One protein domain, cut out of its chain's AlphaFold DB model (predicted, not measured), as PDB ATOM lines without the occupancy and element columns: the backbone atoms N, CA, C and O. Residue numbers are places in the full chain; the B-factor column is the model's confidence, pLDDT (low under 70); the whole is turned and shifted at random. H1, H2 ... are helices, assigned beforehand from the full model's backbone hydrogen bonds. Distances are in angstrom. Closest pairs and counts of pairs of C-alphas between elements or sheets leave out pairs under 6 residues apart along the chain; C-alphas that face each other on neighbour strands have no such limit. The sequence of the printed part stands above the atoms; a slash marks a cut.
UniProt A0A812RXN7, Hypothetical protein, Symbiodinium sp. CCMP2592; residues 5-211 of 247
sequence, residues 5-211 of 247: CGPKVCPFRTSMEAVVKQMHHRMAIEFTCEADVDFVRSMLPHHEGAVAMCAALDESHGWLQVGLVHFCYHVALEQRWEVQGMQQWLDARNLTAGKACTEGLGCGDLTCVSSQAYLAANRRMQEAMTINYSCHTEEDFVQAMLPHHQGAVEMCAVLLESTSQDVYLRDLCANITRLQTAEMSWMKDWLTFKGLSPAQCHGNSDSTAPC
ATOM      1  N   CYS A   5      58.941 -45.394  -7.991       88.69
ATOM      2  CA  CYS A   5      59.534 -45.481  -6.659       88.69
ATOM      3  C   CYS A   5      60.003 -46.907  -6.352       88.69
ATOM      4  O   CYS A   5      60.095 -47.761  -7.233       88.69
ATOM      5  N   GLY A   6      60.370 -47.135  -5.093       85.25
ATOM      6  CA  GLY A   6      60.923 -48.401  -4.639       85.25
ATOM      7  C   GLY A   6      62.430 -48.519  -4.885       85.25
ATOM      8  O   GLY A   6      62.992 -47.821  -5.736       85.25
ATOM      9  N   PRO A   7      63.110 -49.400  -4.131       82.19
ATOM     10  CA  PRO A   7      64.567 -49.524  -4.171       82.19
ATOM     11  C   PRO A   7      65.083 -50.370  -5.345       82.19
ATOM     12  O   PRO A   7      66.285 -50.382  -5.602       82.19
ATOM     13  N   LYS A   8      64.212 -51.123  -6.030       87.19
ATOM     14  CA  LYS A   8      64.614 -52.094  -7.055       87.19
ATOM     15  C   LYS A   8      64.966 -51.402  -8.369       87.19
ATOM     16  O   LYS A   8      64.176 -50.615  -8.876       87.19
ATOM     17  N   VAL A   9      66.113 -51.737  -8.957       88.94
ATOM     18  CA  VAL A   9      66.530 -51.247 -10.279       88.94
ATOM     19  C   VAL A   9      66.746 -52.443 -11.198       88.94
ATOM     20  O   VAL A   9      67.460 -53.379 -10.842       88.94
ATOM     21  N   CYS A  10      66.127 -52.412 -12.373       92.50
ATOM     22  CA  CYS A  10      66.223 -53.453 -13.392       92.50
ATOM     23  C   CYS A  10      66.112 -52.838 -14.794       92.50
ATOM     24  O   CYS A  10      65.566 -51.739 -14.927       92.50
ATOM     25  N   PRO A  11      66.580 -53.542 -15.843       94.81
ATOM     26  CA  PRO A  11      66.541 -53.030 -17.213       94.81
ATOM     27  C   PRO A  11      65.141 -52.597 -17.663       94.81
ATOM     28  O   PRO A  11      64.993 -51.525 -18.243       94.81
ATOM     29  N   PHE A  12      64.111 -53.383 -17.327       94.56
ATOM     30  CA  PHE A  12      62.734 -53.062 -17.700       94.56
ATOM     31  C   PHE A  12      62.238 -51.768 -17.044       94.56
ATOM     32  O   PHE A  12      61.719 -50.901 -17.738       94.56
ATOM     33  N   ARG A  13      62.499 -51.574 -15.741       95.00
ATOM     34  CA  ARG A  13      62.215 -50.305 -15.049       95.00
ATOM     35  C   ARG A  13      62.876 -49.125 -15.758       95.00
ATOM     36  O   ARG A  13      62.226 -48.112 -15.979       95.00
ATOM     37  N   THR A  14      64.157 -49.242 -16.112       94.94
ATOM     38  CA  THR A  14      64.879 -48.163 -16.802       94.94
ATOM     39  C   THR A  14      64.245 -47.827 -18.152       94.94
ATOM     40  O   THR A  14      64.118 -46.647 -18.475       94.94
ATOM     41  N   SER A  15      63.824 -48.841 -18.914       95.62
ATOM     42  CA  SER A  15      63.128 -48.646 -20.192       95.62
ATOM     43  C   SER A  15      61.767 -47.965 -19.996       95.62
ATOM     44  O   SER A  15      61.506 -46.913 -20.579       95.62
ATOM     45  N   MET A  16      60.937 -48.491 -19.092       95.94
ATOM     46  CA  MET A  16      59.604 -47.949 -18.815       95.94
ATOM     47  C   MET A  16      59.651 -46.522 -18.265       95.94
ATOM     48  O   MET A  16      58.931 -45.657 -18.755       95.94
ATOM     49  N   GLU A  17      60.538 -46.224 -17.311       95.88
ATOM     50  CA  GLU A  17      60.702 -44.858 -16.800       95.88
ATOM     51  C   GLU A  17      61.118 -43.881 -17.912       95.88
ATOM     52  O   GLU A  17      60.689 -42.725 -17.895       95.88
ATOM     53  N   ALA A  18      61.925 -44.321 -18.885       96.50
ATOM     54  CA  ALA A  18      62.301 -43.500 -20.033       96.50
ATOM     55  C   ALA A  18      61.106 -43.229 -20.959       96.50
ATOM     56  O   ALA A  18      60.877 -42.069 -21.314       96.50
ATOM     57  N   VAL A  19      60.319 -44.260 -21.286       97.62
ATOM     58  CA  VAL A  19      59.108 -44.137 -22.113       97.62
ATOM     59  C   VAL A  19      58.076 -43.224 -21.450       97.62
ATOM     60  O   VAL A  19      57.650 -42.237 -22.050       97.62
ATOM     61  N   VAL A  20      57.737 -43.484 -20.185       96.62
ATOM     62  CA  VAL A  20      56.757 -42.695 -19.420       96.62
ATOM     63  C   VAL A  20      57.221 -41.243 -19.289       96.62
ATOM     64  O   VAL A  20      56.442 -40.306 -19.484       96.62
ATOM     65  N   LYS A  21      58.519 -41.017 -19.048       95.94
ATOM     66  CA  LYS A  21      59.096 -39.667 -19.021       95.94
ATOM     67  C   LYS A  21      58.972 -38.952 -20.362       95.94
ATOM     68  O   LYS A  21      58.635 -37.769 -20.375       95.94
ATOM     69  N   GLN A  22      59.257 -39.635 -21.467       96.31
ATOM     70  CA  GLN A  22      59.153 -39.049 -22.802       96.31
ATOM     71  C   GLN A  22      57.702 -38.715 -23.157       96.31
ATOM     72  O   GLN A  22      57.444 -37.622 -23.661       96.31
ATOM     73  N   MET A  23      56.765 -39.616 -22.858       97.38
ATOM     74  CA  MET A  23      55.335 -39.408 -23.074       97.38
ATOM     75  C   MET A  23      54.844 -38.160 -22.333       97.38
ATOM     76  O   MET A  23      54.379 -37.221 -22.974       97.38
ATOM     77  N   HIS A  24      55.034 -38.083 -21.009       95.75
ATOM     78  CA  HIS A  24      54.582 -36.925 -20.227       95.75
ATOM     79  C   HIS A  24      55.292 -35.625 -20.604       95.75
ATOM     80  O   HIS A  24      54.678 -34.563 -20.558       95.75
ATOM     81  N   HIS A  25      56.566 -35.687 -21.012       95.38
ATOM     82  CA  HIS A  25      57.249 -34.511 -21.547       95.38
ATOM     83  C   HIS A  25      56.553 -33.985 -22.807       95.38
ATOM     84  O   HIS A  25      56.371 -32.781 -22.941       95.38
ATOM     85  N   ARG A  26      56.135 -34.872 -23.714       96.62
ATOM     86  CA  ARG A  26      55.456 -34.478 -24.956       96.62
ATOM     87  C   ARG A  26      53.994 -34.091 -24.744       96.62
ATOM     88  O   ARG A  26      53.499 -33.240 -25.471       96.62
ATOM     89  N   MET A  27      53.338 -34.661 -23.736       97.25
ATOM     90  CA  MET A  27      51.993 -34.266 -23.306       97.25
ATOM     91  C   MET A  27      51.949 -32.922 -22.575       97.25
ATOM     92  O   MET A  27      50.863 -32.389 -22.360       97.25
ATOM     93  N   ALA A  28      53.094 -32.357 -22.184       97.12
ATOM     94  CA  ALA A  28      53.155 -30.992 -21.682       97.12
ATOM     95  C   ALA A  28      52.972 -30.002 -22.841       97.12
ATOM     96  O   ALA A  28      53.934 -29.388 -23.290       97.12
ATOM     97  N   ILE A  29      51.756 -29.894 -23.373       96.88
ATOM     98  CA  ILE A  29      51.456 -29.098 -24.566       96.88
ATOM     99  C   ILE A  29      51.288 -27.606 -24.257       96.88
ATOM    100  O   ILE A  29      51.031 -27.197 -23.122       96.88
ATOM    101  N   GLU A  30      51.391 -26.791 -25.304       96.75
ATOM    102  CA  GLU A  30      50.938 -25.402 -25.291       96.75
ATOM    103  C   GLU A  30      49.419 -25.357 -25.526       96.75
ATOM    104  O   GLU A  30      48.947 -25.567 -26.646       96.75
ATOM    105  N   PHE A  31      48.668 -25.116 -24.451       96.62
ATOM    106  CA  PHE A  31      47.213 -25.012 -24.449       96.62
ATOM    107  C   PHE A  31      46.738 -23.732 -25.132       96.62
ATOM    108  O   PHE A  31      47.343 -22.663 -24.999       96.62
ATOM    109  N   THR A  32      45.622 -23.851 -25.843       95.56
ATOM    110  CA  THR A  32      45.052 -22.785 -26.675       95.56
ATOM    111  C   THR A  32      43.665 -22.349 -26.233       95.56
ATOM    112  O   THR A  32      43.156 -21.367 -26.764       95.56
ATOM    113  N   CYS A  33      43.064 -23.070 -25.281       95.12
ATOM    114  CA  CYS A  33      41.656 -22.964 -24.905       95.12
ATOM    115  C   CYS A  33      40.657 -23.437 -25.968       95.12
ATOM    116  O   CYS A  33      39.452 -23.431 -25.711       95.12
ATOM    117  N   GLU A  34      41.143 -23.954 -27.097       96.19
ATOM    118  CA  GLU A  34      40.343 -24.682 -28.076       96.19
ATOM    119  C   GLU A  34      40.371 -26.172 -27.719       96.19
ATOM    120  O   GLU A  34      41.342 -26.875 -28.007       96.19
ATOM    121  N   ALA A  35      39.308 -26.655 -27.067       97.25
ATOM    122  CA  ALA A  35      39.273 -27.999 -26.482       97.25
ATOM    123  C   ALA A  35      39.596 -29.111 -27.494       97.25
ATOM    124  O   ALA A  35      40.371 -30.008 -27.179       97.25
ATOM    125  N   ASP A  36      39.084 -29.008 -28.722       98.38
ATOM    126  CA  ASP A  36      39.355 -29.959 -29.807       98.38
ATOM    127  C   ASP A  36      40.848 -30.013 -30.169       98.38
ATOM    128  O   ASP A  36      41.429 -31.086 -30.339       98.38
ATOM    129  N   VAL A  37      41.495 -28.848 -30.265       97.88
ATOM    130  CA  VAL A  37      42.917 -28.744 -30.618       97.88
ATOM    131  C   VAL A  37      43.781 -29.264 -29.476       97.88
ATOM    132  O   VAL A  37      44.709 -30.043 -29.707       97.88
ATOM    133  N   ASP A  38      43.467 -28.854 -28.250       97.88
ATOM    134  CA  ASP A  38      44.211 -29.239 -27.055       97.88
ATOM    135  C   ASP A  38      44.051 -30.743 -26.763       97.88
ATOM    136  O   ASP A  38      45.029 -31.398 -26.390       97.88
ATOM    137  N   PHE A  39      42.873 -31.322 -27.033       98.50
ATOM    138  CA  PHE A  39      42.638 -32.767 -27.001       98.50
ATOM    139  C   PHE A  39      43.566 -33.501 -27.960       98.50
ATOM    140  O   PHE A  39      44.340 -34.350 -27.523       98.50
ATOM    141  N   VAL A  40      43.539 -33.152 -29.250       98.62
ATOM    142  CA  VAL A  40      44.328 -33.856 -30.270       98.62
ATOM    143  C   VAL A  40      45.826 -33.737 -29.987       98.62
ATOM    144  O   VAL A  40      46.558 -34.727 -30.048       98.62
ATOM    145  N   ARG A  41      46.292 -32.541 -29.610       98.38
ATOM    146  CA  ARG A  41      47.700 -32.307 -29.256       98.38
ATOM    147  C   ARG A  41      48.141 -33.075 -28.018       98.38
ATOM    148  O   ARG A  41      49.291 -33.498 -27.966       98.38
ATOM    149  N   SER A  42      47.256 -33.253 -27.041       97.94
ATOM    150  CA  SER A  42      47.557 -34.019 -25.828       97.94
ATOM    151  C   SER A  42      47.474 -35.528 -26.071       97.94
ATOM    152  O   SER A  42      48.286 -36.285 -25.540       97.94
ATOM    153  N   MET A  43      46.507 -35.975 -26.877       98.56
ATOM    154  CA  MET A  43      46.204 -37.390 -27.081       98.56
ATOM    155  C   MET A  43      47.166 -38.074 -28.064       98.56
ATOM    156  O   MET A  43      47.455 -39.258 -27.907       98.56
ATOM    157  N   LEU A  44      47.754 -37.330 -29.010       98.62
ATOM    158  CA  LEU A  44      48.830 -37.825 -29.881       98.62
ATOM    159  C   LEU A  44      50.019 -38.413 -29.091       98.62
ATOM    160  O   LEU A  44      50.268 -39.615 -29.201       98.62
ATOM    161  N   PRO A  45      50.743 -37.633 -28.260       98.38
ATOM    162  CA  PRO A  45      51.857 -38.167 -27.486       98.38
ATOM    163  C   PRO A  45      51.417 -39.162 -26.412       98.38
ATOM    164  O   PRO A  45      52.207 -40.042 -26.081       98.38
ATOM    165  N   HIS A  46      50.185 -39.063 -25.894       98.50
ATOM    166  CA  HIS A  46      49.612 -40.078 -25.006       98.50
ATOM    167  C   HIS A  46      49.583 -41.451 -25.689       98.50
ATOM    168  O   HIS A  46      50.073 -42.433 -25.129       98.50
ATOM    169  N   HIS A  47      49.045 -41.512 -26.910       98.50
ATOM    170  CA  HIS A  47      48.883 -42.766 -27.640       98.50
ATOM    171  C   HIS A  47      50.215 -43.336 -28.133       98.50
ATOM    172  O   HIS A  47      50.512 -44.520 -27.976       98.50
ATOM    173  N   GLU A  48      51.099 -42.472 -28.635       98.56
ATOM    174  CA  GLU A  48      52.470 -42.874 -28.961       98.56
ATOM    175  C   GLU A  48      53.224 -43.417 -27.732       98.56
ATOM    176  O   GLU A  48      54.077 -44.295 -27.872       98.56
ATOM    177  N   GLY A  49      52.889 -42.934 -26.530       98.25
ATOM    178  CA  GLY A  49      53.382 -43.467 -25.262       98.25
ATOM    179  C   GLY A  49      52.995 -44.928 -25.035       98.25
ATOM    180  O   GLY A  49      53.870 -45.733 -24.724       98.25
ATOM    181  N   ALA A  50      51.732 -45.302 -25.260       98.06
ATOM    182  CA  ALA A  50      51.275 -46.690 -25.112       98.06
ATOM    183  C   ALA A  50      51.932 -47.622 -26.138       98.06
ATOM    184  O   ALA A  50      52.389 -48.712 -25.786       98.06
ATOM    185  N   VAL A  51      52.065 -47.166 -27.389       98.38
ATOM    186  CA  VAL A  51      52.794 -47.898 -28.439       98.38
ATOM    187  C   VAL A  51      54.252 -48.129 -28.024       98.38
ATOM    188  O   VAL A  51      54.777 -49.231 -28.197       98.38
ATOM    189  N   ALA A  52      54.909 -47.119 -27.448       98.50
ATOM    190  CA  ALA A  52      56.281 -47.232 -26.959       98.50
ATOM    191  C   ALA A  52      56.404 -48.131 -25.716       98.50
ATOM    192  O   ALA A  52      57.390 -48.852 -25.584       98.50
ATOM    193  N   MET A  53      55.408 -48.142 -24.824       98.19
ATOM    194  CA  MET A  53      55.363 -49.066 -23.683       98.19
ATOM    195  C   MET A  53      55.222 -50.519 -24.155       98.19
ATOM    196  O   MET A  53      55.916 -51.394 -23.642       98.19
ATOM    197  N   CYS A  54      54.382 -50.775 -25.166       97.50
ATOM    198  CA  CYS A  54      54.256 -52.098 -25.787       97.50
ATOM    199  C   CYS A  54      55.573 -52.537 -26.447       97.50
ATOM    200  O   CYS A  54      55.990 -53.681 -26.289       97.50
ATOM    201  N   ALA A  55      56.272 -51.621 -27.126       96.75
ATOM    202  CA  ALA A  55      57.598 -51.899 -27.680       96.75
ATOM    203  C   ALA A  55      58.631 -52.212 -26.583       96.75
ATOM    204  O   ALA A  55      59.388 -53.167 -26.711       96.75
ATOM    205  N   ALA A  56      58.626 -51.472 -25.469       96.31
ATOM    206  CA  ALA A  56      59.506 -51.747 -24.333       96.31
ATOM    207  C   ALA A  56      59.248 -53.128 -23.701       96.31
ATOM    208  O   ALA A  56      60.188 -53.753 -23.200       96.31
ATOM    209  N   LEU A  57      57.994 -53.596 -23.714       95.19
ATOM    210  CA  LEU A  57      57.638 -54.947 -23.286       95.19
ATOM    211  C   LEU A  57      58.199 -56.005 -24.244       95.19
ATOM    212  O   LEU A  57      58.851 -56.944 -23.790       95.19
ATOM    213  N   ASP A  58      57.996 -55.836 -25.552       92.31
ATOM    214  CA  ASP A  58      58.501 -56.754 -26.584       92.31
ATOM    215  C   ASP A  58      60.042 -56.847 -26.561       92.31
ATOM    216  O   ASP A  58      60.636 -57.928 -26.571       92.31
ATOM    217  N   GLU A  59      60.709 -55.706 -26.381       93.06
ATOM    218  CA  GLU A  59      62.165 -55.599 -26.261       93.06
ATOM    219  C   GLU A  59      62.721 -56.092 -24.914       93.06
ATOM    220  O   GLU A  59      63.937 -56.086 -24.702       93.06
ATOM    221  N   SER A  60      61.892 -56.545 -23.969       89.25
ATOM    222  CA  SER A  60      62.395 -57.031 -22.680       89.25
ATOM    223  C   SER A  60      63.088 -58.403 -22.771       89.25
ATOM    224  O   SER A  60      63.636 -58.866 -21.769       89.25
ATOM    225  N   HIS A  61      63.044 -59.069 -23.935       75.94
ATOM    226  CA  HIS A  61      63.702 -60.351 -24.249       75.94
ATOM    227  C   HIS A  61      63.420 -61.497 -23.246       75.94
ATOM    228  O   HIS A  61      64.277 -62.349 -22.995       75.94
ATOM    229  N   GLY A  62      62.215 -61.530 -22.670       75.44
ATOM    230  CA  GLY A  62      61.765 -62.560 -21.728       75.44
ATOM    231  C   GLY A  62      60.659 -63.446 -22.301       75.44
ATOM    232  O   GLY A  62      60.059 -63.133 -23.324       75.44
ATOM    233  N   TRP A  63      60.357 -64.551 -21.616       82.12
ATOM    234  CA  TRP A  63      59.117 -65.283 -21.875       82.12
ATOM    235  C   TRP A  63      57.945 -64.457 -21.353       82.12
ATOM    236  O   TRP A  63      57.865 -64.207 -20.151       82.12
ATOM    237  N   LEU A  64      57.062 -64.056 -22.262       88.88
ATOM    238  CA  LEU A  64      55.832 -63.340 -21.955       88.88
ATOM    239  C   LEU A  64      54.630 -64.280 -22.095       88.88
ATOM    240  O   LEU A  64      54.594 -65.161 -22.958       88.88
ATOM    241  N   GLN A  65      53.633 -64.089 -21.241       86.94
ATOM    242  CA  GLN A  65      52.328 -64.718 -21.331       86.94
ATOM    243  C   GLN A  65      51.684 -64.317 -22.658       86.94
ATOM    244  O   GLN A  65      51.567 -63.134 -22.971       86.94
ATOM    245  N   VAL A  66      51.215 -65.310 -23.416       85.56
ATOM    246  CA  VAL A  66      50.619 -65.103 -24.746       85.56
ATOM    247  C   VAL A  66      49.490 -64.070 -24.735       85.56
ATOM    248  O   VAL A  66      49.410 -63.253 -25.645       85.56
ATOM    249  N   GLY A  67      48.676 -64.050 -23.674       86.00
ATOM    250  CA  GLY A  67      47.602 -63.069 -23.523       86.00
ATOM    251  C   GLY A  67      48.115 -61.629 -23.455       86.00
ATOM    252  O   GLY A  67      47.497 -60.748 -24.032       86.00
ATOM    253  N   LEU A  68      49.269 -61.388 -22.826       88.06
ATOM    254  CA  LEU A  68      49.841 -60.044 -22.722       88.06
ATOM    255  C   LEU A  68      50.521 -59.594 -24.024       88.06
ATOM    256  O   LEU A  68      50.448 -58.421 -24.382       88.06
ATOM    257  N   VAL A  69      51.138 -60.528 -24.755       88.19
ATOM    258  CA  VAL A  69      51.675 -60.264 -26.103       88.19
ATOM    259  C   VAL A  69      50.548 -59.853 -27.051       88.19
ATOM    260  O   VAL A  69      50.674 -58.875 -27.783       88.19
ATOM    261  N   HIS A  70      49.433 -60.583 -27.009       87.19
ATOM    262  CA  HIS A  70      48.251 -60.310 -27.825       87.19
ATOM    263  C   HIS A  70      47.568 -58.994 -27.436       87.19
ATOM    264  O   HIS A  70      47.288 -58.179 -28.309       87.19
ATOM    265  N   PHE A  71      47.430 -58.725 -26.135       89.50
ATOM    266  CA  PHE A  71      46.971 -57.434 -25.620       89.50
ATOM    267  C   PHE A  71      47.803 -56.263 -26.172       89.50
ATOM    268  O   PHE A  71      47.256 -55.320 -26.733       89.50
ATOM    269  N   CYS A  72      49.138 -56.343 -26.095       92.81
ATOM    270  CA  CYS A  72      50.015 -55.284 -26.611       92.81
ATOM    271  C   CYS A  72      49.921 -55.106 -28.126       92.81
ATOM    272  O   CYS A  72      50.082 -53.993 -28.623       92.81
ATOM    273  N   TYR A  73      49.695 -56.193 -28.865       89.19
ATOM    274  CA  TYR A  73      49.488 -56.123 -30.304       89.19
ATOM    275  C   TYR A  73      48.234 -55.309 -30.644       89.19
ATOM    276  O   TYR A  73      48.325 -54.411 -31.483       89.19
ATOM    277  N   HIS A  74      47.111 -55.566 -29.963       88.38
ATOM    278  CA  HIS A  74      45.855 -54.833 -30.168       88.38
ATOM    279  C   HIS A  74      45.974 -53.362 -29.777       88.38
ATOM    280  O   HIS A  74      45.786 -52.506 -30.642       88.38
ATOM    281  N   VAL A  75      46.457 -53.068 -28.563       92.00
ATOM    282  CA  VAL A  75      46.717 -51.689 -28.104       92.00
ATOM    283  C   VAL A  75      47.587 -50.934 -29.111       92.00
ATOM    284  O   VAL A  75      47.273 -49.818 -29.525       92.00
ATOM    285  N   ALA A  76      48.707 -51.530 -29.536       93.75
ATOM    286  CA  ALA A  76      49.624 -50.862 -30.450       93.75
ATOM    287  C   ALA A  76      49.030 -50.677 -31.852       93.75
ATOM    288  O   ALA A  76      49.361 -49.697 -32.520       93.75
ATOM    289  N   LEU A  77      48.201 -51.609 -32.326       89.81
ATOM    290  CA  LEU A  77      47.542 -51.510 -33.624       89.81
ATOM    291  C   LEU A  77      46.501 -50.387 -33.622       89.81
ATOM    292  O   LEU A  77      46.570 -49.503 -34.478       89.81
ATOM    293  N   GLU A  78      45.584 -50.399 -32.658       89.31
ATOM    294  CA  GLU A  78      44.496 -49.425 -32.540       89.31
ATOM    295  C   GLU A  78      45.041 -48.015 -32.325       89.31
ATOM    296  O   GLU A  78      44.765 -47.110 -33.120       89.31
ATOM    297  N   GLN A  79      45.940 -47.845 -31.353       96.38
ATOM    298  CA  GLN A  79      46.467 -46.521 -31.039       96.38
ATOM    299  C   GLN A  79      47.324 -45.936 -32.172       96.38
ATOM    300  O   GLN A  79      47.376 -44.717 -32.340       96.38
ATOM    301  N   ARG A  80      47.952 -46.767 -33.022       94.75
ATOM    302  CA  ARG A  80      48.623 -46.282 -34.249       94.75
ATOM    303  C   ARG A  80      47.629 -45.727 -35.269       94.75
ATOM    304  O   ARG A  80      47.924 -44.704 -35.891       94.75
ATOM    305  N   TRP A  81      46.476 -46.372 -35.444       92.06
ATOM    306  CA  TRP A  81      45.422 -45.869 -36.330       92.06
ATOM    307  C   TRP A  81      44.815 -44.567 -35.803       92.06
ATOM    308  O   TRP A  81      44.627 -43.623 -36.573       92.06
ATOM    309  N   GLU A  82      44.582 -44.473 -34.496       95.75
ATOM    310  CA  GLU A  82      44.066 -43.262 -33.848       95.75
ATOM    311  C   GLU A  82      45.058 -42.095 -33.948       95.75
ATOM    312  O   GLU A  82      44.664 -40.982 -34.306       95.75
ATOM    313  N   VAL A  83      46.359 -42.350 -33.742       96.69
ATOM    314  CA  VAL A  83      47.435 -41.368 -33.976       96.69
ATOM    315  C   VAL A  83      47.423 -40.877 -35.420       96.69
ATOM    316  O   VAL A  83      47.478 -39.668 -35.661       96.69
ATOM    317  N   GLN A  84      47.305 -41.782 -36.394       95.62
ATOM    318  CA  GLN A  84      47.242 -41.392 -37.799       95.62
ATOM    319  C   GLN A  84      46.015 -40.515 -38.090       95.62
ATOM    320  O   GLN A  84      46.141 -39.495 -38.771       95.62
ATOM    321  N   GLY A  85      44.842 -40.886 -37.576       93.12
ATOM    322  CA  GLY A  85      43.618 -40.111 -37.762       93.12
ATOM    323  C   GLY A  85      43.694 -38.726 -37.111       93.12
ATOM    324  O   GLY A  85      43.321 -37.728 -37.725       93.12
ATOM    325  N   MET A  86      44.255 -38.636 -35.902       98.19
ATOM    326  CA  MET A  86      44.516 -37.366 -35.217       98.19
ATOM    327  C   MET A  86      45.496 -36.470 -35.987       98.19
ATOM    328  O   MET A  86      45.271 -35.263 -36.101       98.19
ATOM    329  N   GLN A  87      46.548 -37.045 -36.578       97.94
ATOM    330  CA  GLN A  87      47.473 -36.290 -37.424       97.94
ATOM    331  C   GLN A  87      46.769 -35.751 -38.678       97.94
ATOM    332  O   GLN A  87      46.895 -34.569 -38.995       97.94
ATOM    333  N   GLN A  88      45.950 -36.575 -39.341       97.06
ATOM    334  CA  GLN A  88      45.142 -36.134 -40.483       97.06
ATOM    335  C   GLN A  88      44.145 -35.035 -40.096       97.06
ATOM    336  O   GLN A  88      43.915 -34.107 -40.873       97.06
ATOM    337  N   TRP A  89      43.567 -35.111 -38.894       98.19
ATOM    338  CA  TRP A  89      42.651 -34.096 -38.381       98.19
ATOM    339  C   TRP A  89      43.326 -32.724 -38.239       98.19
ATOM    340  O   TRP A  89      42.722 -31.714 -38.624       98.19
ATOM    341  N   LEU A  90      44.575 -32.691 -37.748       98.38
ATOM    342  CA  LEU A  90      45.398 -31.477 -37.669       98.38
ATOM    343  C   LEU A  90      45.759 -30.953 -39.061       98.38
ATOM    344  O   LEU A  90      45.550 -29.769 -39.342       98.38
ATOM    345  N   ASP A  91      46.250 -31.831 -39.939       97.81
ATOM    346  CA  ASP A  91      46.699 -31.471 -41.287       97.81
ATOM    347  C   ASP A  91      45.555 -30.854 -42.108       97.81
ATOM    348  O   ASP A  91      45.724 -29.806 -42.734       97.81
ATOM    349  N   ALA A  92      44.352 -31.438 -42.030       98.00
ATOM    350  CA  ALA A  92      43.153 -30.933 -42.702       98.00
ATOM    351  C   ALA A  92      42.742 -29.517 -42.253       98.00
ATOM    352  O   ALA A  92      42.005 -28.828 -42.961       98.00
ATOM    353  N   ARG A  93      43.218 -29.073 -41.082       97.81
ATOM    354  CA  ARG A  93      42.950 -27.753 -40.491       97.81
ATOM    355  C   ARG A  93      44.163 -26.822 -40.535       97.81
ATOM    356  O   ARG A  93      44.091 -25.721 -39.997       97.81
ATOM    357  N   ASN A  94      45.260 -27.224 -41.187       97.94
ATOM    358  CA  ASN A  94      46.548 -26.513 -41.174       97.94
ATOM    359  C   ASN A  94      47.079 -26.247 -39.752       97.94
ATOM    360  O   ASN A  94      47.710 -25.221 -39.487       97.94
ATOM    361  N   LEU A  95      46.804 -27.166 -38.828       97.25
ATOM    362  CA  LEU A  95      47.308 -27.126 -37.463       97.25
ATOM    363  C   LEU A  95      48.539 -28.024 -37.334       97.25
ATOM    364  O   LEU A  95      48.770 -28.927 -38.128       97.25
ATOM    365  N   THR A  96      49.340 -27.778 -36.301       95.50
ATOM    366  CA  THR A  96      50.461 -28.650 -35.927       95.50
ATOM    367  C   THR A  96      50.181 -29.309 -34.583       95.50
ATOM    368  O   THR A  96      49.411 -28.767 -33.780       95.50
ATOM    369  N   ALA A  97      50.870 -30.417 -34.299       92.50
ATOM    370  CA  ALA A  97      50.836 -31.092 -32.998       92.50
ATOM    371  C   ALA A  97      51.359 -30.216 -31.837       92.50
ATOM    372  O   ALA A  97      51.264 -30.600 -30.677       92.50
ATOM    373  N   GLY A  98      51.874 -29.017 -32.133       87.44
ATOM    374  CA  GLY A  98      52.455 -28.120 -31.145       87.44
ATOM    375  C   GLY A  98      53.861 -28.551 -30.730       87.44
ATOM    376  O   GLY A  98      54.423 -29.528 -31.232       87.44
ATOM    377  N   LYS A  99      54.464 -27.774 -29.832       86.25
ATOM    378  CA  LYS A  99      55.737 -28.115 -29.191       86.25
ATOM    379  C   LYS A  99      55.484 -28.422 -27.725       86.25
ATOM    380  O   LYS A  99      54.619 -27.811 -27.105       86.25
ATOM    381  N   ALA A 100      56.283 -29.334 -27.184       93.62
ATOM    382  CA  ALA A 100      56.328 -29.568 -25.754       93.62
ATOM    383  C   ALA A 100      56.844 -28.317 -25.028       93.62
ATOM    384  O   ALA A 100      57.832 -27.700 -25.441       93.62
ATOM    385  N   CYS A 101      56.191 -27.977 -23.929       95.19
ATOM    386  CA  CYS A 101      56.614 -26.952 -22.999       95.19
ATOM    387  C   CYS A 101      57.870 -27.405 -22.249       95.19
ATOM    388  O   CYS A 101      58.101 -28.590 -21.994       95.19
ATOM    389  N   THR A 102      58.712 -26.438 -21.894       89.38
ATOM    390  CA  THR A 102      59.988 -26.700 -21.215       89.38
ATOM    391  C   THR A 102      59.825 -26.926 -19.717       89.38
ATOM    392  O   THR A 102      60.674 -27.568 -19.102       89.38
ATOM    393  N   GLU A 103      58.749 -26.405 -19.128       85.38
ATOM    394  CA  GLU A 103      58.469 -26.464 -17.696       85.38
ATOM    395  C   GLU A 103      56.990 -26.783 -17.444       85.38
ATOM    396  O   GLU A 103      56.117 -26.384 -18.212       85.38
ATOM    397  N   GLY A 104      56.712 -27.481 -16.339       89.12
ATOM    398  CA  GLY A 104      55.352 -27.821 -15.922       89.12
ATOM    399  C   GLY A 104      54.693 -28.943 -16.732       89.12
ATOM    400  O   GLY A 104      55.351 -29.687 -17.454       89.12
ATOM    401  N   LEU A 105      53.375 -29.076 -16.555       91.94
ATOM    402  CA  LEU A 105      52.521 -30.055 -17.252       91.94
ATOM    403  C   LEU A 105      51.885 -29.491 -18.529       91.94
ATOM    404  O   LEU A 105      51.054 -30.150 -19.144       91.94
ATOM    405  N   GLY A 106      52.246 -28.262 -18.887       95.00
ATOM    406  CA  GLY A 106      51.712 -27.503 -20.006       95.00
ATOM    407  C   GLY A 106      51.984 -26.010 -19.833       95.00
ATOM    408  O   GLY A 106      52.351 -25.548 -18.748       95.00
ATOM    409  N   CYS A 107      51.817 -25.266 -20.915       95.88
ATOM    410  CA  CYS A 107      52.004 -23.819 -21.004       95.88
ATOM    411  C   CYS A 107      50.950 -23.230 -21.954       95.88
ATOM    412  O   CYS A 107      50.010 -23.931 -22.318       95.88
ATOM    413  N   GLY A 108      51.066 -21.959 -22.342       94.75
ATOM    414  CA  GLY A 108      50.047 -21.289 -23.157       94.75
ATOM    415  C   GLY A 108      48.897 -20.743 -22.307       94.75
ATOM    416  O   GLY A 108      49.132 -20.230 -21.208       94.75
ATOM    417  N   ASP A 109      47.668 -20.824 -22.814       95.12
ATOM    418  CA  ASP A 109      46.483 -20.324 -22.115       95.12
ATOM    419  C   ASP A 109      45.879 -21.387 -21.183       95.12
ATOM    420  O   ASP A 109      45.250 -22.362 -21.600       95.12
ATOM    421  N   LEU A 110      46.081 -21.174 -19.882       94.75
ATOM    422  CA  LEU A 110      45.611 -22.053 -18.809       94.75
ATOM    423  C   LEU A 110      44.384 -21.488 -18.074       94.75
ATOM    424  O   LEU A 110      44.022 -21.966 -16.995       94.75
ATOM    425  N   THR A 111      43.777 -20.420 -18.596       94.69
ATOM    426  CA  THR A 111      42.711 -19.691 -17.893       94.69
ATOM    427  C   THR A 111      41.329 -20.307 -18.097       94.69
ATOM    428  O   THR A 111      40.465 -20.159 -17.231       94.69
ATOM    429  N   CYS A 112      41.122 -21.025 -19.200       94.25
ATOM    430  CA  CYS A 112      39.857 -21.675 -19.513       94.25
ATOM    431  C   CYS A 112      39.671 -23.017 -18.795       94.25
ATOM    432  O   CYS A 112      40.616 -23.723 -18.433       94.25
ATOM    433  N   VAL A 113      38.397 -23.382 -18.641       96.12
ATOM    434  CA  VAL A 113      37.960 -24.602 -17.954       96.12
ATOM    435  C   VAL A 113      38.485 -25.864 -18.650       96.12
ATOM    436  O   VAL A 113      38.940 -26.778 -17.969       96.12
ATOM    437  N   SER A 114      38.488 -25.902 -19.987       95.12
ATOM    438  CA  SER A 114      38.981 -27.042 -20.775       95.12
ATOM    439  C   SER A 114      40.474 -27.299 -20.557       95.12
ATOM    440  O   SER A 114      40.847 -28.414 -20.195       95.12
ATOM    441  N   SER A 115      41.330 -26.277 -20.681       96.12
ATOM    442  CA  SER A 115      42.774 -26.414 -20.424       96.12
ATOM    443  C   SER A 115      43.056 -26.896 -19.003       96.12
ATOM    444  O   SER A 115      43.885 -27.782 -18.793       96.12
ATOM    445  N   GLN A 116      42.344 -26.357 -18.007       97.19
ATOM    446  CA  GLN A 116      42.490 -26.788 -16.613       97.19
ATOM    447  C   GLN A 116      42.063 -28.245 -16.411       97.19
ATOM    448  O   GLN A 116      42.724 -28.976 -15.672       97.19
ATOM    449  N   ALA A 117      40.997 -28.681 -17.082       97.56
ATOM    450  CA  ALA A 117      40.506 -30.050 -17.007       97.56
ATOM    451  C   ALA A 117      41.478 -31.052 -17.659       97.56
ATOM    452  O   ALA A 117      41.805 -32.065 -17.037       97.56
ATOM    453  N   TYR A 118      42.031 -30.741 -18.837       97.69
ATOM    454  CA  TYR A 118      43.075 -31.562 -19.466       97.69
ATOM    455  C   TYR A 118      44.352 -31.625 -18.625       97.69
ATOM    456  O   TYR A 118      44.906 -32.706 -18.417       97.69
ATOM    457  N   LEU A 119      44.796 -30.491 -18.073       96.75
ATOM    458  CA  LEU A 119      45.925 -30.455 -17.141       96.75
ATOM    459  C   LEU A 119      45.684 -31.321 -15.902       96.75
ATOM    460  O   LEU A 119      46.612 -31.967 -15.410       96.75
ATOM    461  N   ALA A 120      44.456 -31.327 -15.379       97.06
ATOM    462  CA  ALA A 120      44.092 -32.144 -14.231       97.06
ATOM    463  C   ALA A 120      44.098 -33.644 -14.572       97.06
ATOM    464  O   ALA A 120      44.630 -34.424 -13.783       97.06
ATOM    465  N   ALA A 121      43.581 -34.036 -15.741       96.75
ATOM    466  CA  ALA A 121      43.633 -35.419 -16.224       96.75
ATOM    467  C   ALA A 121      45.082 -35.897 -16.423       96.75
ATOM    468  O   ALA A 121      45.476 -36.920 -15.864       96.75
ATOM    469  N   ASN A 122      45.921 -35.106 -17.107       95.62
ATOM    470  CA  ASN A 122      47.340 -35.434 -17.303       95.62
ATOM    471  C   ASN A 122      48.090 -35.555 -15.963       95.62
ATOM    472  O   ASN A 122      48.902 -36.460 -15.780       95.62
ATOM    473  N   ARG A 123      47.783 -34.686 -14.989       95.50
ATOM    474  CA  ARG A 123      48.363 -34.770 -13.640       95.50
ATOM    475  C   ARG A 123      47.994 -36.072 -12.935       95.50
ATOM    476  O   ARG A 123      48.889 -36.741 -12.428       95.50
ATOM    477  N   ARG A 124      46.706 -36.432 -12.911       95.12
ATOM    478  CA  ARG A 124      46.239 -37.672 -12.271       95.12
ATOM    479  C   ARG A 124      46.880 -38.896 -12.906       95.12
ATOM    480  O   ARG A 124      47.371 -39.758 -12.184       95.12
ATOM    481  N   MET A 125      46.951 -38.931 -14.236       95.44
ATOM    482  CA  MET A 125      47.636 -40.000 -14.953       95.44
ATOM    483  C   MET A 125      49.119 -40.075 -14.572       95.44
ATOM    484  O   MET A 125      49.602 -41.148 -14.231       95.44
ATOM    485  N   GLN A 126      49.840 -38.948 -14.568       93.56
ATOM    486  CA  GLN A 126      51.260 -38.930 -14.206       93.56
ATOM    487  C   GLN A 126      51.514 -39.411 -12.775       93.56
ATOM    488  O   GLN A 126      52.448 -40.177 -12.524       93.56
ATOM    489  N   GLU A 127      50.687 -38.967 -11.831       92.62
ATOM    490  CA  GLU A 127      50.753 -39.410 -10.439       92.62
ATOM    491  C   GLU A 127      50.478 -40.918 -10.336       92.62
ATOM    492  O   GLU A 127      51.241 -41.637  -9.692       92.62
ATOM    493  N   ALA A 128      49.455 -41.419 -11.033       92.94
ATOM    494  CA  ALA A 128      49.055 -42.822 -10.987       92.94
ATOM    495  C   ALA A 128      50.024 -43.769 -11.718       92.94
ATOM    496  O   ALA A 128      50.207 -44.904 -11.279       92.94
ATOM    497  N   MET A 129      50.681 -43.309 -12.787       94.38
ATOM    498  CA  MET A 129      51.733 -44.047 -13.505       94.38
ATOM    499  C   MET A 129      53.069 -44.072 -12.751       94.38
ATOM    500  O   MET A 129      53.991 -44.796 -13.131       94.38
ATOM    501  N   THR A 130      53.190 -43.312 -11.660       93.06
ATOM    502  CA  THR A 130      54.334 -43.412 -10.753       93.06
ATOM    503  C   THR A 130      54.163 -44.662  -9.884       93.06
ATOM    504  O   THR A 130      53.606 -44.611  -8.783       93.06
ATOM    505  N   ILE A 131      54.634 -45.801 -10.400       93.81
ATOM    506  CA  ILE A 131      54.507 -47.117  -9.756       93.81
ATOM    507  C   ILE A 131      55.773 -47.548  -8.997       93.81
ATOM    508  O   ILE A 131      56.901 -47.129  -9.279       93.81
ATOM    509  N   ASN A 132      55.583 -48.411  -8.006       94.62
ATOM    510  CA  ASN A 132      56.620 -49.101  -7.258       94.62
ATOM    511  C   ASN A 132      57.036 -50.361  -8.023       94.62
ATOM    512  O   ASN A 132      56.429 -51.420  -7.866       94.62
ATOM    513  N   TYR A 133      58.068 -50.232  -8.856       94.31
ATOM    514  CA  TYR A 133      58.519 -51.303  -9.742       94.31
ATOM    515  C   TYR A 133      58.929 -52.560  -8.962       94.31
ATOM    516  O   TYR A 133      59.838 -52.555  -8.120       94.31
ATOM    517  N   SER A 134      58.276 -53.669  -9.295       94.44
ATOM    518  CA  SER A 134      58.544 -55.003  -8.762       94.44
ATOM    519  C   SER A 134      59.771 -55.655  -9.412       94.44
ATOM    520  O   SER A 134      60.387 -56.534  -8.793       94.44
ATOM    521  N   CYS A 135      60.150 -55.177 -10.606       93.12
ATOM    522  CA  CYS A 135      61.080 -55.795 -11.546       93.12
ATOM    523  C   CYS A 135      60.595 -57.122 -12.145       93.12
ATOM    524  O   CYS A 135      61.401 -57.894 -12.670       93.12
ATOM    525  N   HIS A 136      59.284 -57.358 -12.109       94.06
ATOM    526  CA  HIS A 136      58.611 -58.333 -12.952       94.06
ATOM    527  C   HIS A 136      57.997 -57.601 -14.136       94.06
ATOM    528  O   HIS A 136      57.049 -56.839 -13.986       94.06
ATOM    529  N   THR A 137      58.561 -57.843 -15.315       95.06
ATOM    530  CA  THR A 137      58.244 -57.110 -16.537       95.06
ATOM    531  C   THR A 137      56.744 -57.010 -16.828       95.06
ATOM    532  O   THR A 137      56.227 -55.920 -17.040       95.06
ATOM    533  N   GLU A 138      56.033 -58.136 -16.790       95.50
ATOM    534  CA  GLU A 138      54.595 -58.179 -17.076       95.50
ATOM    535  C   GLU A 138      53.775 -57.418 -16.032       95.50
ATOM    536  O   GLU A 138      52.853 -56.684 -16.369       95.50
ATOM    537  N   GLU A 139      54.132 -57.579 -14.756       95.81
ATOM    538  CA  GLU A 139      53.436 -56.940 -13.641       95.81
ATOM    539  C   GLU A 139      53.612 -55.426 -13.717       95.81
ATOM    540  O   GLU A 139      52.632 -54.689 -13.695       95.81
ATOM    541  N   ASP A 140      54.853 -54.971 -13.883       96.19
ATOM    542  CA  ASP A 140      55.187 -53.553 -13.984       96.19
ATOM    543  C   ASP A 140      54.552 -52.912 -15.230       96.19
ATOM    544  O   ASP A 140      54.101 -51.769 -15.169       96.19
ATOM    545  N   PHE A 141      54.461 -53.650 -16.344       97.25
ATOM    546  CA  PHE A 141      53.763 -53.193 -17.546       97.25
ATOM    547  C   PHE A 141      52.269 -52.975 -17.285       97.25
ATOM    548  O   PHE A 141      51.773 -51.872 -17.510       97.25
ATOM    549  N   VAL A 142      51.559 -53.989 -16.777       97.00
ATOM    550  CA  VAL A 142      50.106 -53.910 -16.544       97.00
ATOM    551  C   VAL A 142      49.777 -52.835 -15.502       97.00
ATOM    552  O   VAL A 142      48.832 -52.066 -15.670       97.00
ATOM    553  N   GLN A 143      50.602 -52.716 -14.456       96.56
ATOM    554  CA  GLN A 143      50.459 -51.686 -13.420       96.56
ATOM    555  C   GLN A 143      50.631 -50.261 -13.960       96.56
ATOM    556  O   GLN A 143      49.998 -49.344 -13.445       96.56
ATOM    557  N   ALA A 144      51.471 -50.061 -14.981       96.62
ATOM    558  CA  ALA A 144      51.663 -48.760 -15.619       96.62
ATOM    559  C   ALA A 144      50.633 -48.480 -16.728       96.62
ATOM    560  O   ALA A 144      50.211 -47.336 -16.893       96.62
ATOM    561  N   MET A 145      50.220 -49.502 -17.482       97.88
ATOM    562  CA  MET A 145      49.285 -49.355 -18.601       97.88
ATOM    563  C   MET A 145      47.845 -49.104 -18.131       97.88
ATOM    564  O   MET A 145      47.107 -48.356 -18.764       97.88
ATOM    565  N   LEU A 146      47.460 -49.639 -16.970       96.44
ATOM    566  CA  LEU A 146      46.137 -49.398 -16.392       96.44
ATOM    567  C   LEU A 146      45.836 -47.899 -16.148       96.44
ATOM    568  O   LEU A 146      44.834 -47.405 -16.670       96.44
ATOM    569  N   PRO A 147      46.660 -47.137 -15.399       96.19
ATOM    570  CA  PRO A 147      46.440 -45.702 -15.228       96.19
ATOM    571  C   PRO A 147      46.679 -44.885 -16.504       96.19
ATOM    572  O   PRO A 147      46.085 -43.818 -16.638       96.19
ATOM    573  N   HIS A 148      47.502 -45.372 -17.442       97.88
ATOM    574  CA  HIS A 148      47.628 -44.771 -18.775       97.88
ATOM    575  C   HIS A 148      46.279 -44.775 -19.505       97.88
ATOM    576  O   HIS A 148      45.795 -43.721 -19.908       97.88
ATOM    577  N   HIS A 149      45.608 -45.926 -19.567       97.69
ATOM    578  CA  HIS A 149      44.297 -46.029 -20.214       97.69
ATOM    579  C   HIS A 149      43.221 -45.197 -19.509       97.69
ATOM    580  O   HIS A 149      42.414 -44.522 -20.150       97.69
ATOM    581  N   GLN A 150      43.249 -45.167 -18.173       97.06
ATOM    582  CA  GLN A 150      42.354 -44.307 -17.399       97.06
ATOM    583  C   GLN A 150      42.524 -42.823 -17.775       97.06
ATOM    584  O   GLN A 150      41.531 -42.099 -17.873       97.06
ATOM    585  N   GLY A 151      43.759 -42.379 -18.031       97.19
ATOM    586  CA  GLY A 151      44.057 -41.031 -18.514       97.19
ATOM    587  C   GLY A 151      43.393 -40.715 -19.856       97.19
ATOM    588  O   GLY A 151      42.788 -39.649 -19.994       97.19
ATOM    589  N   ALA A 152      43.418 -41.652 -20.811       98.00
ATOM    590  CA  ALA A 152      42.758 -41.479 -22.106       98.00
ATOM    591  C   ALA A 152      41.240 -41.301 -21.960       98.00
ATOM    592  O   ALA A 152      40.660 -40.388 -22.555       98.00
ATOM    593  N   VAL A 153      40.602 -42.140 -21.134       97.19
ATOM    594  CA  VAL A 153      39.156 -42.074 -20.862       97.19
ATOM    595  C   VAL A 153      38.783 -40.746 -20.199       97.19
ATOM    596  O   VAL A 153      37.820 -40.097 -20.606       97.19
ATOM    597  N   GLU A 154      39.572 -40.287 -19.224       97.69
ATOM    598  CA  GLU A 154      39.347 -38.988 -18.580       97.69
ATOM    599  C   GLU A 154      39.498 -37.819 -19.562       97.69
ATOM    600  O   GLU A 154      38.682 -36.900 -19.554       97.69
ATOM    601  N   MET A 155      40.503 -37.844 -20.441       98.31
ATOM    602  CA  MET A 155      40.672 -36.813 -21.470       98.31
ATOM    603  C   MET A 155      39.526 -36.823 -22.494       98.31
ATOM    604  O   MET A 155      39.099 -35.757 -22.946       98.31
ATOM    605  N   CYS A 156      38.987 -37.996 -22.833       98.19
ATOM    606  CA  CYS A 156      37.786 -38.102 -23.661       98.19
ATOM    607  C   CYS A 156      36.569 -37.477 -22.969       98.19
ATOM    608  O   CYS A 156      35.823 -36.732 -23.604       98.19
ATOM    609  N   ALA A 157      36.399 -37.707 -21.663       96.69
ATOM    610  CA  ALA A 157      35.333 -37.076 -20.889       96.69
ATOM    611  C   ALA A 157      35.437 -35.541 -20.930       96.69
ATOM    612  O   ALA A 157      34.444 -34.878 -21.226       96.69
ATOM    613  N   VAL A 158      36.642 -34.977 -20.761       97.56
ATOM    614  CA  VAL A 158      36.863 -33.523 -20.883       97.56
ATOM    615  C   VAL A 158      36.422 -32.996 -22.252       97.56
ATOM    616  O   VAL A 158      35.740 -31.971 -22.321       97.56
ATOM    617  N   LEU A 159      36.761 -33.693 -23.346       97.31
ATOM    618  CA  LEU A 159      36.336 -33.273 -24.685       97.31
ATOM    619  C   LEU A 159      34.808 -33.283 -24.813       97.31
ATOM    620  O   LEU A 159      34.215 -32.311 -25.284       97.31
ATOM    621  N   LEU A 160      34.166 -34.369 -24.386       94.25
ATOM    622  CA  LEU A 160      32.721 -34.537 -24.519       94.25
ATOM    623  C   LEU A 160      31.936 -33.538 -23.650       94.25
ATOM    624  O   LEU A 160      30.872 -33.077 -24.069       94.25
ATOM    625  N   GLU A 161      32.482 -33.146 -22.496       93.44
ATOM    626  CA  GLU A 161      31.933 -32.094 -21.630       93.44
ATOM    627  C   GLU A 161      32.137 -30.682 -22.199       93.44
ATOM    628  O   GLU A 161      31.304 -29.802 -21.980       93.44
ATOM    629  N   SER A 162      33.197 -30.457 -22.984       87.12
ATOM    630  CA  SER A 162      33.532 -29.147 -23.572       87.12
ATOM    631  C   SER A 162      32.590 -28.674 -24.695       87.12
ATOM    632  O   SER A 162      32.824 -27.634 -25.305       87.12
ATOM    633  N   THR A 163      31.496 -29.400 -24.960       79.44
ATOM    634  CA  THR A 163      30.510 -29.143 -26.032       79.44
ATOM    635  C   THR A 163      31.058 -29.228 -27.464       79.44
ATOM    636  O   THR A 163      30.438 -28.688 -28.386       79.44
ATOM    637  N   SER A 164      32.170 -29.952 -27.663       87.81
ATOM    638  CA  SER A 164      32.756 -30.227 -28.984       87.81
ATOM    639  C   SER A 164      31.694 -30.649 -30.009       87.81
ATOM    640  O   SER A 164      30.853 -31.518 -29.735       87.81
ATOM    641  N   GLN A 165      31.736 -30.015 -31.183       93.06
ATOM    642  CA  GLN A 165      30.847 -30.276 -32.326       93.06
ATOM    643  C   GLN A 165      31.539 -31.096 -33.425       93.06
ATOM    644  O   GLN A 165      30.916 -31.417 -34.439       93.06
ATOM    645  N   ASP A 166      32.820 -31.427 -33.252       97.06
ATOM    646  CA  ASP A 166      33.573 -32.189 -34.239       97.06
ATOM    647  C   ASP A 166      33.162 -33.665 -34.195       97.06
ATOM    648  O   ASP A 166      33.478 -34.397 -33.257       97.06
ATOM    649  N   VAL A 167      32.419 -34.102 -35.215       94.44
ATOM    650  CA  VAL A 167      31.876 -35.468 -35.292       94.44
ATOM    651  C   VAL A 167      32.986 -36.516 -35.210       94.44
ATOM    652  O   VAL A 167      32.841 -37.492 -34.483       94.44
ATOM    653  N   TYR A 168      34.117 -36.286 -35.886       94.62
ATOM    654  CA  TYR A 168      35.231 -37.230 -35.870       94.62
ATOM    655  C   TYR A 168      35.814 -37.383 -34.463       94.62
ATOM    656  O   TYR A 168      36.034 -38.508 -34.022       94.62
ATOM    657  N   LEU A 169      36.042 -36.279 -33.742       96.62
ATOM    658  CA  LEU A 169      36.617 -36.358 -32.397       96.62
ATOM    659  C   LEU A 169      35.652 -36.973 -31.380       96.62
ATOM    660  O   LEU A 169      36.079 -37.714 -30.500       96.62
ATOM    661  N   ARG A 170      34.348 -36.717 -31.515       93.69
ATOM    662  CA  ARG A 170      33.328 -37.351 -30.667       93.69
ATOM    663  C   ARG A 170      33.275 -38.864 -30.878       93.69
ATOM    664  O   ARG A 170      33.240 -39.603 -29.895       93.69
ATOM    665  N   ASP A 171      33.305 -39.310 -32.133       90.00
ATOM    666  CA  ASP A 171      33.319 -40.734 -32.482       90.00
ATOM    667  C   ASP A 171      34.621 -41.404 -32.019       90.00
ATOM    668  O   ASP A 171      34.594 -42.502 -31.463       90.00
ATOM    669  N   LEU A 172      35.757 -40.715 -32.174       91.31
ATOM    670  CA  LEU A 172      37.046 -41.153 -31.643       91.31
ATOM    671  C   LEU A 172      36.984 -41.335 -30.120       91.31
ATOM    672  O   LEU A 172      37.336 -42.400 -29.624       91.31
ATOM    673  N   CYS A 173      36.474 -40.350 -29.373       95.38
ATOM    674  CA  CYS A 173      36.325 -40.456 -27.920       95.38
ATOM    675  C   CYS A 173      35.395 -41.594 -27.494       95.38
ATOM    676  O   CYS A 173      35.671 -42.258 -26.494       95.38
ATOM    677  N   ALA A 174      34.304 -41.830 -28.228       87.75
ATOM    678  CA  ALA A 174      33.404 -42.944 -27.951       87.75
ATOM    679  C   ALA A 174      34.111 -44.300 -28.133       87.75
ATOM    680  O   ALA A 174      33.969 -45.179 -27.280       87.75
ATOM    681  N   ASN A 175      34.909 -44.449 -29.196       86.44
ATOM    682  CA  ASN A 175      35.694 -45.659 -29.447       86.44
ATOM    683  C   ASN A 175      36.799 -45.860 -28.405       86.44
ATOM    684  O   ASN A 175      36.827 -46.923 -27.789       86.44
ATOM    685  N   ILE A 176      37.614 -44.832 -28.133       90.75
ATOM    686  CA  ILE A 176      38.645 -44.864 -27.082       90.75
ATOM    687  C   ILE A 176      38.021 -45.269 -25.747       90.75
ATOM    688  O   ILE A 176      38.521 -46.157 -25.065       90.75
ATOM    689  N   THR A 177      36.897 -44.647 -25.376       88.25
ATOM    690  CA  THR A 177      36.227 -44.945 -24.106       88.25
ATOM    691  C   THR A 177      35.756 -46.393 -24.056       88.25
ATOM    692  O   THR A 177      35.952 -47.052 -23.038       88.25
ATOM    693  N   ARG A 178      35.162 -46.913 -25.138       85.94
ATOM    694  CA  ARG A 178      34.717 -48.312 -25.204       85.94
ATOM    695  C   ARG A 178      35.896 -49.282 -25.071       85.94
ATOM    696  O   ARG A 178      35.879 -50.119 -24.171       85.94
ATOM    697  N   LEU A 179      36.893 -49.153 -25.945       86.44
ATOM    698  CA  LEU A 179      38.026 -50.079 -26.052       86.44
ATOM    699  C   LEU A 179      38.891 -50.035 -24.797       86.44
ATOM    700  O   LEU A 179      39.049 -51.049 -24.120       86.44
ATOM    701  N   GLN A 180      39.320 -48.842 -24.384       94.19
ATOM    702  CA  GLN A 180      40.214 -48.721 -23.238       94.19
ATOM    703  C   GLN A 180      39.522 -49.088 -21.918       94.19
ATOM    704  O   GLN A 180      40.181 -49.565 -20.999       94.19
ATOM    705  N   THR A 181      38.191 -48.968 -21.805       87.81
ATOM    706  CA  THR A 181      37.471 -49.499 -20.630       87.81
ATOM    707  C   THR A 181      37.463 -51.027 -20.603       87.81
ATOM    708  O   THR A 181      37.664 -51.607 -19.533       87.81
ATOM    709  N   ALA A 182      37.294 -51.684 -21.755       84.50
ATOM    710  CA  ALA A 182      37.439 -53.134 -21.858       84.50
ATOM    711  C   ALA A 182      38.869 -53.565 -21.493       84.50
ATOM    712  O   ALA A 182      39.069 -54.432 -20.644       84.50
ATOM    713  N   GLU A 183      39.878 -52.909 -22.060       91.12
ATOM    714  CA  GLU A 183      41.292 -53.206 -21.802       91.12
ATOM    715  C   GLU A 183      41.668 -52.991 -20.329       91.12
ATOM    716  O   GLU A 183      42.374 -53.808 -19.735       91.12
ATOM    717  N   MET A 184      41.135 -51.944 -19.690       92.12
ATOM    718  CA  MET A 184      41.268 -51.746 -18.246       92.12
ATOM    719  C   MET A 184      40.621 -52.876 -17.440       92.12
ATOM    720  O   MET A 184      41.198 -53.302 -16.437       92.12
ATOM    721  N   SER A 185      39.445 -53.365 -17.848       86.88
ATOM    722  CA  SER A 185      38.805 -54.520 -17.206       86.88
ATOM    723  C   SER A 185      39.688 -55.764 -17.332       86.88
ATOM    724  O   SER A 185      39.968 -56.416 -16.327       86.88
ATOM    725  N   TRP A 186      40.237 -56.024 -18.523       88.62
ATOM    726  CA  TRP A 186      41.186 -57.118 -18.750       88.62
ATOM    727  C   TRP A 186      42.425 -57.021 -17.865       88.62
ATOM    728  O   TRP A 186      42.800 -57.994 -17.211       88.62
ATOM    729  N   MET A 187      43.043 -55.842 -17.791       92.94
ATOM    730  CA  MET A 187      44.227 -55.617 -16.962       92.94
ATOM    731  C   MET A 187      43.931 -55.818 -15.470       92.94
ATOM    732  O   MET A 187      44.742 -56.408 -14.754       92.94
ATOM    733  N   LYS A 188      42.762 -55.378 -14.986       89.00
ATOM    734  CA  LYS A 188      42.336 -55.587 -13.591       89.00
ATOM    735  C   LYS A 188      42.083 -57.062 -13.278       89.00
ATOM    736  O   LYS A 188      42.513 -57.537 -12.221       89.00
ATOM    737  N   ASP A 189      41.460 -57.794 -14.197       87.12
ATOM    738  CA  ASP A 189      41.276 -59.242 -14.071       87.12
ATOM    739  C   ASP A 189      42.617 -59.978 -14.097       87.12
ATOM    740  O   ASP A 189      42.849 -60.872 -13.281       87.12
ATOM    741  N   TRP A 190      43.544 -59.553 -14.963       91.50
ATOM    742  CA  TRP A 190      44.900 -60.094 -15.020       91.50
ATOM    743  C   TRP A 190      45.637 -59.892 -13.690       91.50
ATOM    744  O   TRP A 190      46.175 -60.851 -13.136       91.50
ATOM    745  N   LEU A 191      45.605 -58.683 -13.113       92.12
ATOM    746  CA  LEU A 191      46.209 -58.408 -11.801       92.12
ATOM    747  C   LEU A 191      45.575 -59.257 -10.693       92.12
ATOM    748  O   LEU A 191      46.292 -59.844  -9.879       92.12
ATOM    749  N   THR A 192      44.246 -59.384 -10.698       89.19
ATOM    750  CA  THR A 192      43.498 -60.188  -9.721       89.19
ATOM    751  C   THR A 192      43.863 -61.667  -9.820       89.19
ATOM    752  O   THR A 192      44.155 -62.300  -8.805       89.19
ATOM    753  N   PHE A 193      43.923 -62.210 -11.038       88.94
ATOM    754  CA  PHE A 193      44.346 -63.586 -11.295       88.94
ATOM    755  C   PHE A 193      45.778 -63.850 -10.809       88.94
ATOM    756  O   PHE A 193      46.076 -64.923 -10.282       88.94
ATOM    757  N   LYS A 194      46.665 -62.856 -10.932       92.62
ATOM    758  CA  LYS A 194      48.044 -62.910 -10.426       92.62
ATOM    759  C   LYS A 194      48.152 -62.671  -8.914       92.62
ATOM    760  O   LYS A 194      49.234 -62.855  -8.362       92.62
ATOM    761  N   GLY A 195      47.061 -62.300  -8.241       94.19
ATOM    762  CA  GLY A 195      47.045 -61.976  -6.813       94.19
ATOM    763  C   GLY A 195      47.759 -60.664  -6.476       94.19
ATOM    764  O   GLY A 195      48.290 -60.522  -5.374       94.19
ATOM    765  N   LEU A 196      47.812 -59.725  -7.424       91.75
ATOM    766  CA  LEU A 196      48.516 -58.451  -7.301       91.75
ATOM    767  C   LEU A 196      47.539 -57.319  -6.975       91.75
ATOM    768  O   LEU A 196      46.471 -57.205  -7.571       91.75
ATOM    769  N   SER A 197      47.932 -56.445  -6.049       87.31
ATOM    770  CA  SER A 197      47.244 -55.179  -5.782       87.31
ATOM    771  C   SER A 197      47.893 -54.031  -6.565       87.31
ATOM    772  O   SER A 197      49.042 -54.169  -6.991       87.31
ATOM    773  N   PRO A 198      47.216 -52.882  -6.731       86.50
ATOM    774  CA  PRO A 198      47.798 -51.718  -7.393       86.50
ATOM    775  C   PRO A 198      49.147 -51.300  -6.791       86.50
ATOM    776  O   PRO A 198      49.297 -51.220  -5.570       86.50
ATOM    777  N   ALA A 199      50.134 -51.040  -7.649       86.62
ATOM    778  CA  ALA A 199      51.526 -50.794  -7.262       86.62
ATOM    779  C   ALA A 199      51.863 -49.299  -7.098       86.62
ATOM    780  O   ALA A 199      53.018 -48.914  -7.245       86.62
ATOM    781  N   GLN A 200      50.889 -48.432  -6.826       83.81
ATOM    782  CA  GLN A 200      51.099 -46.978  -6.792       83.81
ATOM    783  C   GLN A 200      52.075 -46.541  -5.689       83.81
ATOM    784  O   GLN A 200      52.072 -47.068  -4.575       83.81
ATOM    785  N   CYS A 201      52.900 -45.533  -5.983       83.12
ATOM    786  CA  CYS A 201      53.857 -44.986  -5.019       83.12
ATOM    787  C   CYS A 201      53.208 -44.179  -3.891       83.12
ATOM    788  O   CYS A 201      53.736 -44.140  -2.776       83.12
ATOM    789  N   HIS A 202      52.077 -43.530  -4.174       74.44
ATOM    790  CA  HIS A 202      51.353 -42.675  -3.240       74.44
ATOM    791  C   HIS A 202      49.838 -42.843  -3.437       74.44
ATOM    792  O   HIS A 202      49.347 -42.658  -4.544       74.44
ATOM    793  N   GLY A 203      49.104 -43.133  -2.355       61.69
ATOM    794  CA  GLY A 203      47.638 -43.242  -2.358       61.69
ATOM    795  C   GLY A 203      47.093 -44.668  -2.514       61.69
ATOM    796  O   GLY A 203      47.834 -45.610  -2.775       61.69
ATOM    797  N   ASN A 204      45.784 -44.809  -2.290       51.16
ATOM    798  CA  ASN A 204      45.005 -46.013  -2.588       51.16
ATOM    799  C   ASN A 204      44.242 -45.745  -3.890       51.16
ATOM    800  O   ASN A 204      43.374 -44.871  -3.903       51.16
ATOM    801  N   SER A 205      44.524 -46.482  -4.960       54.69
ATOM    802  CA  SER A 205      43.628 -46.532  -6.118       54.69
ATOM    803  C   SER A 205      42.389 -47.344  -5.789       54.69
ATOM    804  O   SER A 205      42.491 -48.420  -5.192       54.69
ATOM    805  N   ASP A 206      41.244 -46.869  -6.260       54.12
ATOM    806  CA  ASP A 206      40.033 -47.669  -6.308       54.12
ATOM    807  C   ASP A 206      40.257 -48.861  -7.254       54.12
ATOM    808  O   ASP A 206      40.533 -48.705  -8.447       54.12
ATOM    809  N   SER A 207      40.231 -50.063  -6.687       51.28
ATOM    810  CA  SER A 207      40.472 -51.327  -7.384       51.28
ATOM    811  C   SER A 207      39.222 -51.862  -8.085       51.28
ATOM    812  O   SER A 207      39.265 -52.953  -8.652       51.28
ATOM    813  N   THR A 208      38.106 -51.128  -8.060       54.00
ATOM    814  CA  THR A 208      36.865 -51.566  -8.704       54.00
ATOM    815  C   THR A 208      37.015 -51.569 -10.229       54.00
ATOM    816  O   THR A 208      37.328 -50.559 -10.860       54.00
ATOM    817  N   ALA A 209      36.863 -52.744 -10.847       50.78
ATOM    818  CA  ALA A 209      36.860 -52.881 -12.299       50.78
ATOM    819  C   ALA A 209      35.540 -52.349 -12.872       50.78
ATOM    820  O   ALA A 209      34.478 -52.758 -12.395       50.78
ATOM    821  N   PRO A 210      35.565 -51.433 -13.860       55.16
ATOM    822  CA  PRO A 210      34.350 -51.096 -14.584       55.16
ATOM    823  C   PRO A 210      33.859 -52.360 -15.296       55.16
ATOM    824  O   PRO A 210      34.643 -53.048 -15.943       55.16
ATOM    825  N   CYS A 211      32.573 -52.683 -15.166       55.38
ATOM    826  CA  CYS A 211      31.972 -53.744 -15.972       55.38
ATOM    827  C   CYS A 211      31.975 -53.282 -17.435       55.38
ATOM    828  O   CYS A 211      31.264 -52.334 -17.769       55.38
TER     829      CYS A 211
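This is residues 5 to 211 of the 247 residues of the protein "Hypothetical protein" of Symbiodinium sp. CCMP2592 (UniProt A0A812RXN7). Six helices stand side by side in an up-and-down bundle made of two three-helix rows, H1, H2, H3 and H4, H5, H6, with H2 and H5 packed together in the middle. At the H3 and H6 edge the rows come near each other with few contacts; a long link, residues 92 to 112, runs from H3 to H4 round the outside of the bundle, and a tail without a named element, residues 194 to 211, follows H6. The printed part has 207 residues with six named helices, in the order H1 to H6, and no named strand; the class is all helix. It is compact, with a radius of gyration of the C-alphas of 16.6 A, and spans 45 by 32 by 31 A.

The longest helix, H6, holds residues 167 to 193 and is 39.0 A long; it ends at C-alpha 193, (44.346, -63.586, -11.295). H5, residues 137 to 161, measures 36.7 A, and H4, residues 113 to 128, 22.4 A. H3, residues 66 to 91, measures 37.7 A, and H2, residues 35 to 58, 34.6 A. H1, residues 11 to 27, measures 24.5 A and begins at C-alpha 11, (66.541, -53.030, -17.213).

H6 touches H5 at a shallow tilt of 31 degrees, opposite ways, as a hairpin; their closest C-alphas, of Cys 156 and Cys 173, are 5.1 A apart. H5 and H2 are the hub, touching four other helices each. They touch each other at a shallow tilt of 12 degrees, opposite ways, with Ala 35 and Leu 159 closest at 6.3 A between C-alphas. H5 also forms a hairpin with H4, closest C-alphas Met 125 and Gly 151 at 5.2 A. H2 forms hairpins with H1, closest C-alphas Met 23 and Gly 49 at 5.0 A, and with H3, closest C-alphas Val 51 and Ala 76 at 4.8 A. H1 only just touches H4, with 3 pairs of C-alphas within 8 A, through residues 24 to 27 of H1 and 122 to 126 of H4. H3 and H6 are close but not clearly touching, with Glu 82 and Leu 172 closest at 7.7 A between C-alphas. H1 and H6 are apart. Every O i to N i+4 pair is within hydrogen-bond range in H1, H3, H4 and H6; the counts are 19 of 20 in H2 and 20 of 21 in H5.

The C-alphas farthest apart, of Asn 94 and Gly 195, are 49.4 A apart. The printed part has no cut. The link H3 to H4 is long, and residues 30 to 31 pair with residues 107 to 108, parallel. The mean pLDDT of the printed part is 91.8; residues 203 to 211 are under 70.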